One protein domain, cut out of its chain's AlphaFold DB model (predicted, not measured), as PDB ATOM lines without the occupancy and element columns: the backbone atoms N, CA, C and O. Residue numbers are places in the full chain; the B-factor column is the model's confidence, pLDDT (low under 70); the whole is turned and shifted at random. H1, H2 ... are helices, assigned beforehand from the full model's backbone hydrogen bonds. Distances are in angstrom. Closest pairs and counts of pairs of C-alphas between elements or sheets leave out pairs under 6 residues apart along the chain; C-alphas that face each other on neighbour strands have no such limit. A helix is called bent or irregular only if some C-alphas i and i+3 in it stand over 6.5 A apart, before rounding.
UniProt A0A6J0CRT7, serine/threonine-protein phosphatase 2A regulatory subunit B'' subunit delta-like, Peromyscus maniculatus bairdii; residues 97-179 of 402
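Overview. This is residues 97 to 179 of the 402 residues of the protein "serine/threonine-protein phosphatase 2A regulatory subunit B'' subunit delta-like" of Peromyscus maniculatus bairdii (UniProt A0A6J0CRT7). The model is a loose, elongated string of short crossed helices: H1 sits in the middle, with H4 packed on one side, H3 on another, and H2 beyond H3 at one end. At the other end of the long axis the chain runs past H4 to a small helix, H5, and residues 167 to 172 stick out free. The printed part has 83 residues with five named helices, H1 to H5 in order, and no named strand; its class is all helix. The whole is loose, with a radius of gyration of the C-alphas of 14.7 A and spans of 43 by 26 by 21 A.

Arrangement. H1, residues 97 to 105, touches H3, residues 133 to 141, at a steep tilt of 48 degrees, the same way; the closest C-alphas, of Ala 105 and Leu 140, are 5.4 A apart. H1 also touches residues 156 to 161 alone of H4, residues 151 to 162, at a steep tilt of 49 degrees, opposite ways, the closest C-alphas being those of Ser 100 and Pro 156, 5.6 A. H2, residues 116 to 129, touches H3 with residues 126 to 127 alone, Val 126 to Lys 136 being the closest C-alphas at 6.2 A. H5, residues 171 to 177, is apart from H1, H2 and H3. In H2, H3 and H5 every O i to N i+4 pair is within hydrogen-bond range; in H1 4 of 5 are, in H4 5 of 8.

Along the chain. H1 begins at C-alpha 97 (34.812, -30.950, 40.461) and is 13.8 A long; it is irregular, but only just, with C-alphas 97 and 100 7.0 A apart. H2 is 19.9 A long, and H3 12.3 A. H4, 15.9 A, is irregular: C-alphas 153 and 156 are 7.2 A apart. H5, 10.2 A, ends at C-alpha 177 (24.514, -30.073, 44.329).

Size, cuts and confidence. The two C-alphas farthest apart, of Leu 128 and Thr 170, are 43.2 A apart. The printed part has no cut and no long link. Mean pLDDT of the printed part is 77.3; residues 145, 147 and 161 to 179 are under 70.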
ATOM      1  N   TYR A  97      35.322 -30.111  41.551       75.38
ATOM      2  CA  TYR A  97      34.812 -30.950  40.461       75.38
ATOM      3  C   TYR A  97      35.916 -31.447  39.506       75.38
ATOM      4  O   TYR A  97      35.706 -32.401  38.760       75.38
ATOM      5  N   TRP A  98      37.136 -30.898  39.586       83.19
ATOM      6  CA  TRP A  98      38.295 -31.394  38.829       83.19
ATOM      7  C   TRP A  98      38.914 -32.651  39.441       83.19
ATOM      8  O   TRP A  98      39.819 -33.235  38.842       83.19
ATOM      9  N   LYS A  99      38.434 -33.108  40.609       83.25
ATOM     10  CA  LYS A  99      38.967 -34.296  41.289       83.25
ATOM     11  C   LYS A  99      38.982 -35.536  40.390       83.25
ATOM     12  O   LYS A  99      39.987 -36.238  40.374       83.25
ATOM     13  N   SER A 100      37.917 -35.786  39.622       84.50
ATOM     14  CA  SER A 100      37.859 -36.954  38.737       84.50
ATOM     15  C   SER A 100      38.673 -36.765  37.462       84.50
ATOM     16  O   SER A 100      39.493 -37.637  37.196       84.50
ATOM     17  N   PRO A 101      38.594 -35.635  36.721       88.12
ATOM     18  CA  PRO A 101      39.541 -35.369  35.636       88.12
ATOM     19  C   PRO A 101      41.005 -35.572  36.051       88.12
ATOM     20  O   PRO A 101      41.759 -36.257  35.363       88.12
ATOM     21  N   LEU A 102      41.392 -35.067  37.225       89.31
ATOM     22  CA  LEU A 102      42.739 -35.220  37.770       89.31
ATOM     23  C   LEU A 102      43.069 -36.678  38.135       89.31
ATOM     24  O   LEU A 102      44.152 -37.168  37.812       89.31
ATOM     25  N   PHE A 103      42.135 -37.391  38.767       88.88
ATOM     26  CA  PHE A 103      42.276 -38.810  39.102       88.88
ATOM     27  C   PHE A 103      42.401 -39.692  37.851       88.88
ATOM     28  O   PHE A 103      43.266 -40.568  37.788       88.88
ATOM     29  N   HIS A 104      41.584 -39.440  36.828       89.06
ATOM     30  CA  HIS A 104      41.612 -40.161  35.558       89.06
ATOM     31  C   HIS A 104      42.902 -39.893  34.784       89.06
ATOM     32  O   HIS A 104      43.520 -40.854  34.316       89.06
ATOM     33  N   ALA A 105      43.339 -38.631  34.709       89.25
ATOM     34  CA  ALA A 105      44.591 -38.231  34.070       89.25
ATOM     35  C   ALA A 105      45.816 -38.885  34.725       89.25
ATOM     36  O   ALA A 105      46.766 -39.258  34.037       89.25
ATOM     37  N   ALA A 106      45.779 -39.081  36.047       90.31
ATOM     38  CA  ALA A 106      46.832 -39.772  36.789       90.31
ATOM     39  C   ALA A 106      46.743 -41.309  36.695       90.31
ATOM     40  O   ALA A 106      47.519 -42.013  37.334       90.31
ATOM     41  N   GLY A 107      45.805 -41.845  35.906       86.56
ATOM     42  CA  GLY A 107      45.628 -43.285  35.702       86.56
ATOM     43  C   GLY A 107      44.836 -43.997  36.800       86.56
ATOM     44  O   GLY A 107      44.725 -45.222  36.763       86.56
ATOM     45  N   GLY A 108      44.238 -43.256  37.737       85.88
ATOM     46  CA  GLY A 108      43.525 -43.808  38.890       85.88
ATOM     47  C   GLY A 108      42.359 -44.721  38.526       85.88
ATOM     48  O   GLY A 108      42.137 -45.725  39.196       85.88
ATOM     49  N   HIS A 109      41.677 -44.456  37.408       83.56
ATOM     50  CA  HIS A 109      40.564 -45.276  36.909       83.56
ATOM     51  C   HIS A 109      40.938 -46.746  36.647       83.56
ATOM     52  O   HIS A 109      40.060 -47.600  36.601       83.56
ATOM     53  N   ARG A 110      42.229 -47.060  36.465       84.31
ATOM     54  CA  ARG A 110      42.701 -48.425  36.178       84.31
ATOM     55  C   ARG A 110      42.865 -49.278  37.432       84.31
ATOM     56  O   ARG A 110      42.765 -50.494  37.349       84.31
ATOM     57  N   VAL A 111      43.183 -48.644  38.559       83.38
ATOM     58  CA  VAL A 111      43.617 -49.323  39.795       83.38
ATOM     59  C   VAL A 111      42.723 -48.960  40.990       83.38
ATOM     60  O   VAL A 111      42.788 -49.603  42.031       83.38
ATOM     61  N   GLY A 112      41.878 -47.934  40.865       86.25
ATOM     62  CA  GLY A 112      41.047 -47.399  41.949       86.25
ATOM     63  C   GLY A 112      41.796 -46.472  42.914       86.25
ATOM     64  O   GLY A 112      41.188 -45.907  43.818       86.25
ATOM     65  N   ALA A 113      43.100 -46.269  42.716       88.94
ATOM     66  CA  ALA A 113      43.942 -45.374  43.504       88.94
ATOM     67  C   ALA A 113      45.078 -44.799  42.646       88.94
ATOM     68  O   ALA A 113      45.414 -45.344  41.595       88.94
ATOM     69  N   VAL A 114      45.686 -43.705  43.109       91.50
ATOM     70  CA  VAL A 114      46.831 -43.047  42.462       91.50
ATOM     71  C   VAL A 114      47.968 -42.946  43.473       91.50
ATOM     72  O   VAL A 114      47.755 -42.500  44.603       91.50
ATOM     73  N   SER A 115      49.178 -43.349  43.084       92.81
ATOM     74  CA  SER A 115      50.357 -43.186  43.936       92.81
ATOM     75  C   SER A 115      50.807 -41.720  43.971       92.81
ATOM     76  O   SER A 115      50.639 -40.974  43.006       92.81
ATOM     77  N   ALA A 116      51.448 -41.298  45.065       91.75
ATOM     78  CA  ALA A 116      52.014 -39.950  45.145       91.75
ATOM     79  C   ALA A 116      53.044 -39.685  44.028       91.75
ATOM     80  O   ALA A 116      53.153 -38.561  43.545       91.75
ATOM     81  N   HIS A 117      53.777 -40.718  43.598       92.94
ATOM     82  CA  HIS A 117      54.748 -40.609  42.515       92.94
ATOM     83  C   HIS A 117      54.071 -40.281  41.178       92.94
ATOM     84  O   HIS A 117      54.407 -39.267  40.566       92.94
ATOM     85  N   ASP A 118      53.084 -41.081  40.765       89.62
ATOM     86  CA  ASP A 118      52.381 -40.904  39.484       89.62
ATOM     87  C   ASP A 118      51.667 -39.552  39.424       89.62
ATOM     88  O   ASP A 118      51.718 -38.842  38.416       89.62
ATOM     89  N   PHE A 119      51.069 -39.156  40.550       93.25
ATOM     90  CA  PHE A 119      50.439 -37.855  40.695       93.25
ATOM     91  C   PHE A 119      51.427 -36.703  40.487       93.25
ATOM     92  O   PHE A 119      51.162 -35.790  39.708       93.25
ATOM     93  N   LEU A 120      52.578 -36.732  41.165       93.38
ATOM     94  CA  LEU A 120      53.575 -35.663  41.067       93.38
ATOM     95  C   LEU A 120      54.205 -35.589  39.672       93.38
ATOM     96  O   LEU A 120      54.490 -34.487  39.200       93.38
ATOM     97  N   VAL A 121      54.393 -36.728  38.997       93.38
ATOM     98  CA  VAL A 121      54.864 -36.772  37.603       93.38
ATOM     99  C   VAL A 121      53.873 -36.065  36.678       93.38
ATOM    100  O   VAL A 121      54.277 -35.187  35.909       93.38
ATOM    101  N   LEU A 122      52.579 -36.390  36.782       92.62
ATOM    102  CA  LEU A 122      51.529 -35.709  36.025       92.62
ATOM    103  C   LEU A 122      51.482 -34.214  36.359       92.62
ATOM    104  O   LEU A 122      51.520 -33.377  35.459       92.62
ATOM    105  N   TRP A 123      51.401 -33.872  37.644       93.62
ATOM    106  CA  TRP A 123      51.185 -32.496  38.082       93.62
ATOM    107  C   TRP A 123      52.350 -31.584  37.699       93.62
ATOM    108  O   TRP A 123      52.141 -30.473  37.216       93.62
ATOM    109  N   ARG A 124      53.590 -32.081  37.796       93.31
ATOM    110  CA  ARG A 124      54.769 -31.360  37.307       93.31
ATOM    111  C   ARG A 124      54.690 -31.104  35.804       93.31
ATOM    112  O   ARG A 124      55.033 -30.009  35.372       93.31
ATOM    113  N   LYS A 125      54.244 -32.085  35.013       91.00
ATOM    114  CA  LYS A 125      54.053 -31.905  33.568       91.00
ATOM    115  C   LYS A 125      53.030 -30.802  33.292       91.00
ATOM    116  O   LYS A 125      53.349 -29.891  32.542       91.00
ATOM    117  N   VAL A 126      51.869 -30.846  33.949       91.25
ATOM    118  CA  VAL A 126      50.803 -29.839  33.805       91.25
ATOM    119  C   VAL A 126      51.314 -28.436  34.136       91.25
ATOM    120  O   VAL A 126      51.130 -27.524  33.342       91.25
ATOM    121  N   LEU A 127      52.020 -28.258  35.256       91.75
ATOM    122  CA  LEU A 127      52.562 -26.949  35.644       91.75
ATOM    123  C   LEU A 127      53.626 -26.409  34.674       91.75
ATOM    124  O   LEU A 127      53.804 -25.197  34.583       91.75
ATOM    125  N   LEU A 128      54.346 -27.290  33.974       92.62
ATOM    126  CA  LEU A 128      55.362 -26.895  32.996       92.62
ATOM    127  C   LEU A 128      54.777 -26.614  31.607       92.62
ATOM    128  O   LEU A 128      55.334 -25.791  30.888       92.62
ATOM    129  N   SER A 129      53.699 -27.301  31.216       90.06
ATOM    130  CA  SER A 129      53.110 -27.198  29.873       90.06
ATOM    131  C   SER A 129      51.884 -26.289  29.779       90.06
ATOM    132  O   SER A 129      51.492 -25.932  28.672       90.06
ATOM    133  N   CYS A 130      51.245 -25.958  30.904       90.12
ATOM    134  CA  CYS A 130      49.976 -25.234  30.945       90.12
ATOM    135  C   CYS A 130      50.127 -23.952  31.774       90.12
ATOM    136  O   CYS A 130      50.511 -24.002  32.943       90.12
ATOM    137  N   HIS A 131      49.804 -22.805  31.176       90.00
ATOM    138  CA  HIS A 131      50.024 -21.482  31.780       90.00
ATOM    139  C   HIS A 131      48.736 -20.782  32.230       90.00
ATOM    140  O   HIS A 131      48.797 -19.720  32.845       90.00
ATOM    141  N   ASP A 132      47.580 -21.391  31.982       88.19
ATOM    142  CA  ASP A 132      46.263 -20.902  32.388       88.19
ATOM    143  C   ASP A 132      45.348 -22.080  32.774       88.19
ATOM    144  O   ASP A 132      45.702 -23.249  32.605       88.19
ATOM    145  N   GLU A 133      44.173 -21.794  33.335       85.31
ATOM    146  CA  GLU A 133      43.223 -22.840  33.739       85.31
ATOM    147  C   GLU A 133      42.683 -23.630  32.533       85.31
ATOM    148  O   GLU A 133      42.566 -24.850  32.601       85.31
ATOM    149  N   ALA A 134      42.434 -22.977  31.395       86.38
ATOM    150  CA  ALA A 134      41.896 -23.640  30.205       86.38
ATOM    151  C   ALA A 134      42.857 -24.709  29.648       86.38
ATOM    152  O   ALA A 134      42.459 -25.839  29.371       86.38
ATOM    153  N   SER A 135      44.144 -24.389  29.541       88.38
ATOM    154  CA  SER A 135      45.196 -25.303  29.096       88.38
ATOM    155  C   SER A 135      45.411 -26.448  30.081       88.38
ATOM    156  O   SER A 135      45.611 -27.581  29.640       88.38
ATOM    157  N   LYS A 136      45.305 -26.207  31.398       89.25
ATOM    158  CA  LYS A 136      45.319 -27.286  32.405       89.25
ATOM    159  C   LYS A 136      44.123 -28.219  32.220       89.25
ATOM    160  O   LYS A 136      44.300 -29.433  32.221       89.25
ATOM    161  N   PHE A 137      42.927 -27.667  32.021       87.88
ATOM    162  CA  PHE A 137      41.700 -28.436  31.816       87.88
ATOM    163  C   PHE A 137      41.795 -29.334  30.577       87.88
ATOM    164  O   PHE A 137      41.586 -30.546  30.661       87.88
ATOM    165  N   VAL A 138      42.213 -28.763  29.442       88.56
ATOM    166  CA  VAL A 138      42.428 -29.503  28.190       88.56
ATOM    167  C   VAL A 138      43.501 -30.579  28.360       88.56
ATOM    168  O   VAL A 138      43.329 -31.693  27.875       88.56
ATOM    169  N   GLN A 139      44.582 -30.294  29.087       88.12
ATOM    170  CA  GLN A 139      45.656 -31.259  29.327       88.12
ATOM    171  C   GLN A 139      45.232 -32.431  30.226       88.12
ATOM    172  O   GLN A 139      45.782 -33.524  30.076       88.12
ATOM    173  N   LEU A 140      44.296 -32.214  31.158       89.06
ATOM    174  CA  LEU A 140      43.790 -33.248  32.068       89.06
ATOM    175  C   LEU A 140      42.730 -34.143  31.412       89.06
ATOM    176  O   LEU A 140      42.728 -35.349  31.638       89.06
ATOM    177  N   LEU A 141      41.843 -33.575  30.595       87.50
ATOM    178  CA  LEU A 141      40.773 -34.326  29.921       87.50
ATOM    179  C   LEU A 141      41.215 -34.913  28.574       87.50
ATOM    180  O   LEU A 141      40.628 -35.883  28.088       87.50
ATOM    181  N   GLY A 142      42.239 -34.318  27.963       83.44
ATOM    182  CA  GLY A 142      42.704 -34.653  26.627       83.44
ATOM    183  C   GLY A 142      43.294 -36.056  26.525       83.44
ATOM    184  O   GLY A 142      43.989 -36.552  27.412       83.44
ATOM    185  N   SER A 143      43.047 -36.698  25.386       79.12
ATOM    186  CA  SER A 143      43.670 -37.978  25.063       79.12
ATOM    187  C   SER A 143      45.103 -37.780  24.543       79.12
ATOM    188  O   SER A 143      45.359 -36.834  23.793       79.12
ATOM    189  N   PRO A 144      46.052 -38.681  24.870       73.19
ATOM    190  CA  PRO A 144      47.413 -38.600  24.347       73.19
ATOM    191  C   PRO A 144      47.424 -38.556  22.812       73.19
ATOM    192  O   PRO A 144      46.876 -39.442  22.162       73.19
ATOM    193  N   GLY A 145      48.056 -37.534  22.230       69.75
ATOM    194  CA  GLY A 145      48.231 -37.415  20.776       69.75
ATOM    195  C   GLY A 145      47.027 -36.875  19.992       69.75
ATOM    196  O   GLY A 145      47.112 -36.806  18.768       69.75
ATOM    197  N   ARG A 146      45.934 -36.460  20.650       72.50
ATOM    198  CA  ARG A 146      44.825 -35.727  20.013       72.50
ATOM    199  C   ARG A 146      44.867 -34.244  20.382       72.50
ATOM    200  O   ARG A 146      45.058 -33.897  21.543       72.50
ATOM    201  N   ALA A 147      44.666 -33.380  19.389       69.38
ATOM    202  CA  ALA A 147      44.457 -31.953  19.607       69.38
ATOM    203  C   ALA A 147      42.960 -31.699  19.853       69.38
ATOM    204  O   ALA A 147      42.156 -31.865  18.939       69.38
ATOM    205  N   GLY A 148      42.598 -31.320  21.080       77.50
ATOM    206  CA  GLY A 148      41.226 -30.967  21.468       77.50
ATOM    207  C   GLY A 148      40.514 -32.005  22.344       77.50
ATOM    208  O   GLY A 148      41.052 -33.074  22.633       77.50
ATOM    209  N   LEU A 149      39.303 -31.648  22.779       85.75
ATOM    210  CA  LEU A 149      38.419 -32.473  23.607       85.75
ATOM    211  C   LEU A 149      37.185 -32.888  22.796       85.75
ATOM    212  O   LEU A 149      36.527 -32.036  22.200       85.75
ATOM    213  N   GLY A 150      36.873 -34.182  22.784       82.81
ATOM    214  CA  GLY A 150      35.600 -34.729  22.317       82.81
ATOM    215  C   GLY A 150      34.602 -34.925  23.469       82.81
ATOM    216  O   GLY A 150      35.003 -34.861  24.636       82.81
ATOM    217  N   PRO A 151      33.310 -35.178  23.183       83.12
ATOM    218  CA  PRO A 151      32.281 -35.410  24.205       83.12
ATOM    219  C   PRO A 151      32.657 -36.506  25.214       83.12
ATOM    220  O   PRO A 151      32.420 -36.375  26.412       83.12
ATOM    221  N   GLU A 152      33.324 -37.561  24.747       84.38
ATOM    222  CA  GLU A 152      33.795 -38.681  25.557       84.38
ATOM    223  C   GLU A 152      34.802 -38.266  26.634       84.38
ATOM    224  O   GLU A 152      34.868 -38.889  27.696       84.38
ATOM    225  N   ASN A 153      35.570 -37.197  26.387       86.62
ATOM    226  CA  ASN A 153      36.563 -36.710  27.335       86.62
ATOM    227  C   ASN A 153      35.908 -36.089  28.568       86.62
ATOM    228  O   ASN A 153      36.512 -36.124  29.631       86.62
ATOM    229  N   PHE A 154      34.679 -35.574  28.460       86.31
ATOM    230  CA  PHE A 154      33.962 -34.936  29.567       86.31
ATOM    231  C   PHE A 154      33.305 -35.932  30.525       86.31
ATOM    232  O   PHE A 154      32.873 -35.541  31.607       86.31
ATOM    233  N   ARG A 155      33.272 -37.225  30.188       84.12
ATOM    234  CA  ARG A 155      32.638 -38.253  31.020       84.12
ATOM    235  C   ARG A 155      33.125 -38.270  32.481       84.12
ATOM    236  O   ARG A 155      32.264 -38.262  33.352       84.12
ATOM    237  N   PRO A 156      34.437 -38.214  32.798       81.56
ATOM    238  CA  PRO A 156      34.901 -38.203  34.190       81.56
ATOM    239  C   PRO A 156      34.411 -36.984  34.980       81.56
ATOM    240  O   PRO A 156      34.180 -37.064  36.189       81.56
ATOM    241  N   LEU A 157      34.257 -35.845  34.297       81.44
ATOM    242  CA  LEU A 157      33.697 -34.636  34.887       81.44
ATOM    243  C   LEU A 157      32.203 -34.824  35.167       81.44
ATOM    244  O   LEU A 157      31.776 -34.594  36.293       81.44
ATOM    245  N   LEU A 158      31.434 -35.294  34.182       78.06
ATOM    246  CA  LEU A 158      29.997 -35.536  34.334       78.06
ATOM    247  C   LEU A 158      29.710 -36.572  35.422       78.06
ATOM    248  O   LEU A 158      28.886 -36.314  36.284       78.06
ATOM    249  N   GLU A 159      30.460 -37.673  35.463       73.88
ATOM    250  CA  GLU A 159      30.383 -38.672  36.535       73.88
ATOM    251  C   GLU A 159      30.658 -38.062  37.913       73.88
ATOM    252  O   GLU A 159      30.094 -38.498  38.905       73.88
ATOM    253  N   THR A 160      31.490 -37.025  38.013       70.38
ATOM    254  CA  THR A 160      31.703 -36.340  39.299       70.38
ATOM    255  C   THR A 160      30.496 -35.540  39.738       70.38
ATOM    256  O   THR A 160      30.216 -35.486  40.931       70.38
ATOM    257  N   VAL A 161      29.844 -34.889  38.779       67.31
ATOM    258  CA  VAL A 161      28.651 -34.078  39.008       67.31
ATOM    259  C   VAL A 161      27.459 -34.977  39.335       67.31
ATOM    260  O   VAL A 161      26.694 -34.660  40.234       67.31
ATOM    261  N   THR A 162      27.329 -36.122  38.664       64.00
ATOM    262  CA  THR A 162      26.183 -37.028  38.824       64.00
ATOM    263  C   THR A 162      26.360 -38.071  39.930       64.00
ATOM    264  O   THR A 162      25.372 -38.481  40.527       64.00
ATOM    265  N   LEU A 163      27.592 -38.506  40.229       55.31
ATOM    266  CA  LEU A 163      27.894 -39.563  41.212       55.31
ATOM    267  C   LEU A 163      28.464 -39.027  42.531       55.31
ATOM    268  O   LEU A 163      29.094 -39.783  43.279       55.31
ATOM    269  N   THR A 164      28.274 -37.747  42.872       52.41
ATOM    270  CA  THR A 164      28.365 -37.367  44.290       52.41
ATOM    271  C   THR A 164      27.368 -38.238  45.053       52.41
ATOM    272  O   THR A 164      26.180 -38.168  44.754       52.41
ATOM    273  N   PRO A 165      27.825 -39.116  45.962       44.97
ATOM    274  CA  PRO A 165      26.984 -40.170  46.497       44.97
ATOM    275  C   PRO A 165      25.889 -39.555  47.359       44.97
ATOM    276  O   PRO A 165      26.163 -39.111  48.470       44.97
ATOM    277  N   ASP A 166      24.676 -39.563  46.827       36.78
ATOM    278  CA  ASP A 166      23.429 -39.707  47.561       36.78
ATOM    279  C   ASP A 166      22.434 -40.441  46.637       36.78
ATOM    280  O   ASP A 166      22.240 -40.024  45.494       36.78
ATOM    281  N   PRO A 167      21.815 -41.546  47.081       41.84
ATOM    282  CA  PRO A 167      20.631 -42.113  46.439       41.84
ATOM    283  C   PRO A 167      19.364 -41.388  46.941       41.84
ATOM    284  O   PRO A 167      19.432 -40.702  47.962       41.84
ATOM    285  N   PRO A 168      18.167 -41.694  46.403       44.75
ATOM    286  CA  PRO A 168      17.738 -41.471  45.022       44.75
ATOM    287  C   PRO A 168      17.592 -39.961  44.735       44.75
ATOM    288  O   PRO A 168      17.676 -39.139  45.647       44.75
ATOM    289  N   VAL A 169      17.372 -39.591  43.471       50.53
ATOM    290  CA  VAL A 169      17.149 -38.202  43.030       50.53
ATOM    291  C   VAL A 169      15.904 -37.641  43.726       50.53
ATOM    292  O   VAL A 169      14.779 -37.800  43.271       50.53
ATOM    293  N   THR A 170      16.105 -37.040  44.892       44.59
ATOM    294  CA  THR A 170      15.103 -36.266  45.623       44.59
ATOM    295  C   THR A 170      15.389 -34.784  45.379       44.59
ATOM    296  O   THR A 170      16.548 -34.426  45.143       44.59
ATOM    297  N   PRO A 171      14.400 -33.882  45.510       46.53
ATOM    298  CA  PRO A 171      14.640 -32.433  45.485       46.53
ATOM    299  C   PRO A 171      15.753 -31.986  46.458       46.53
ATOM    300  O   PRO A 171      16.439 -30.995  46.236       46.53
ATOM    301  N   GLN A 172      16.002 -32.769  47.516       40.06
ATOM    302  CA  GLN A 172      17.100 -32.567  48.463       40.06
ATOM    303  C   GLN A 172      18.492 -32.938  47.914       40.06
ATOM    304  O   GLN A 172      19.473 -32.328  48.330       40.06
ATOM    305  N   ALA A 173      18.609 -33.889  46.981       42.41
ATOM    306  CA  ALA A 173      19.870 -34.215  46.308       42.41
ATOM    307  C   ALA A 173      20.284 -33.106  45.322       42.41
ATOM    308  O   ALA A 173      21.460 -32.739  45.265       42.41
ATOM    309  N   VAL A 174      19.304 -32.504  44.636       49.47
ATOM    310  CA  VAL A 174      19.494 -31.290  43.823       49.47
ATOM    311  C   VAL A 174      19.955 -30.132  44.715       49.47
ATOM    312  O   VAL A 174      21.006 -29.552  44.453       49.47
ATOM    313  N   ALA A 175      19.310 -29.922  45.870       46.66
ATOM    314  CA  ALA A 175      19.718 -28.914  46.858       46.66
ATOM    315  C   ALA A 175      21.139 -29.114  47.444       46.66
ATOM    316  O   ALA A 175      21.763 -28.176  47.942       46.66
ATOM    317  N   ARG A 176      21.690 -30.338  47.403       45.53
ATOM    318  CA  ARG A 176      23.072 -30.629  47.839       45.53
ATOM    319  C   ARG A 176      24.109 -30.397  46.740       45.53
ATOM    320  O   ARG A 176      25.233 -30.020  47.066       45.53
ATOM    321  N   LEU A 177      23.742 -30.574  45.472       49.44
ATOM    322  CA  LEU A 177      24.514 -30.073  44.329       49.44
ATOM    323  C   LEU A 177      24.492 -28.538  44.286       49.44
ATOM    324  O   LEU A 177      25.513 -27.919  43.989       49.44
ATOM    325  N   GLU A 178      23.376 -27.934  44.704       47.91
ATOM    326  CA  GLU A 178      23.243 -26.487  44.894       47.91
ATOM    327  C   GLU A 178      24.117 -25.930  46.038       47.91
ATOM    328  O   GLU A 178      24.449 -24.743  46.063       47.91
ATOM    329  N   ALA A 179      24.527 -26.781  46.987       50.88
ATOM    330  CA  ALA A 179      25.360 -26.392  48.127       50.88
ATOM    331  C   ALA A 179      26.843 -26.171  47.769       50.88
ATOM    332  O   ALA A 179      27.582 -25.610  48.581       50.88
TER     333      ALA A 179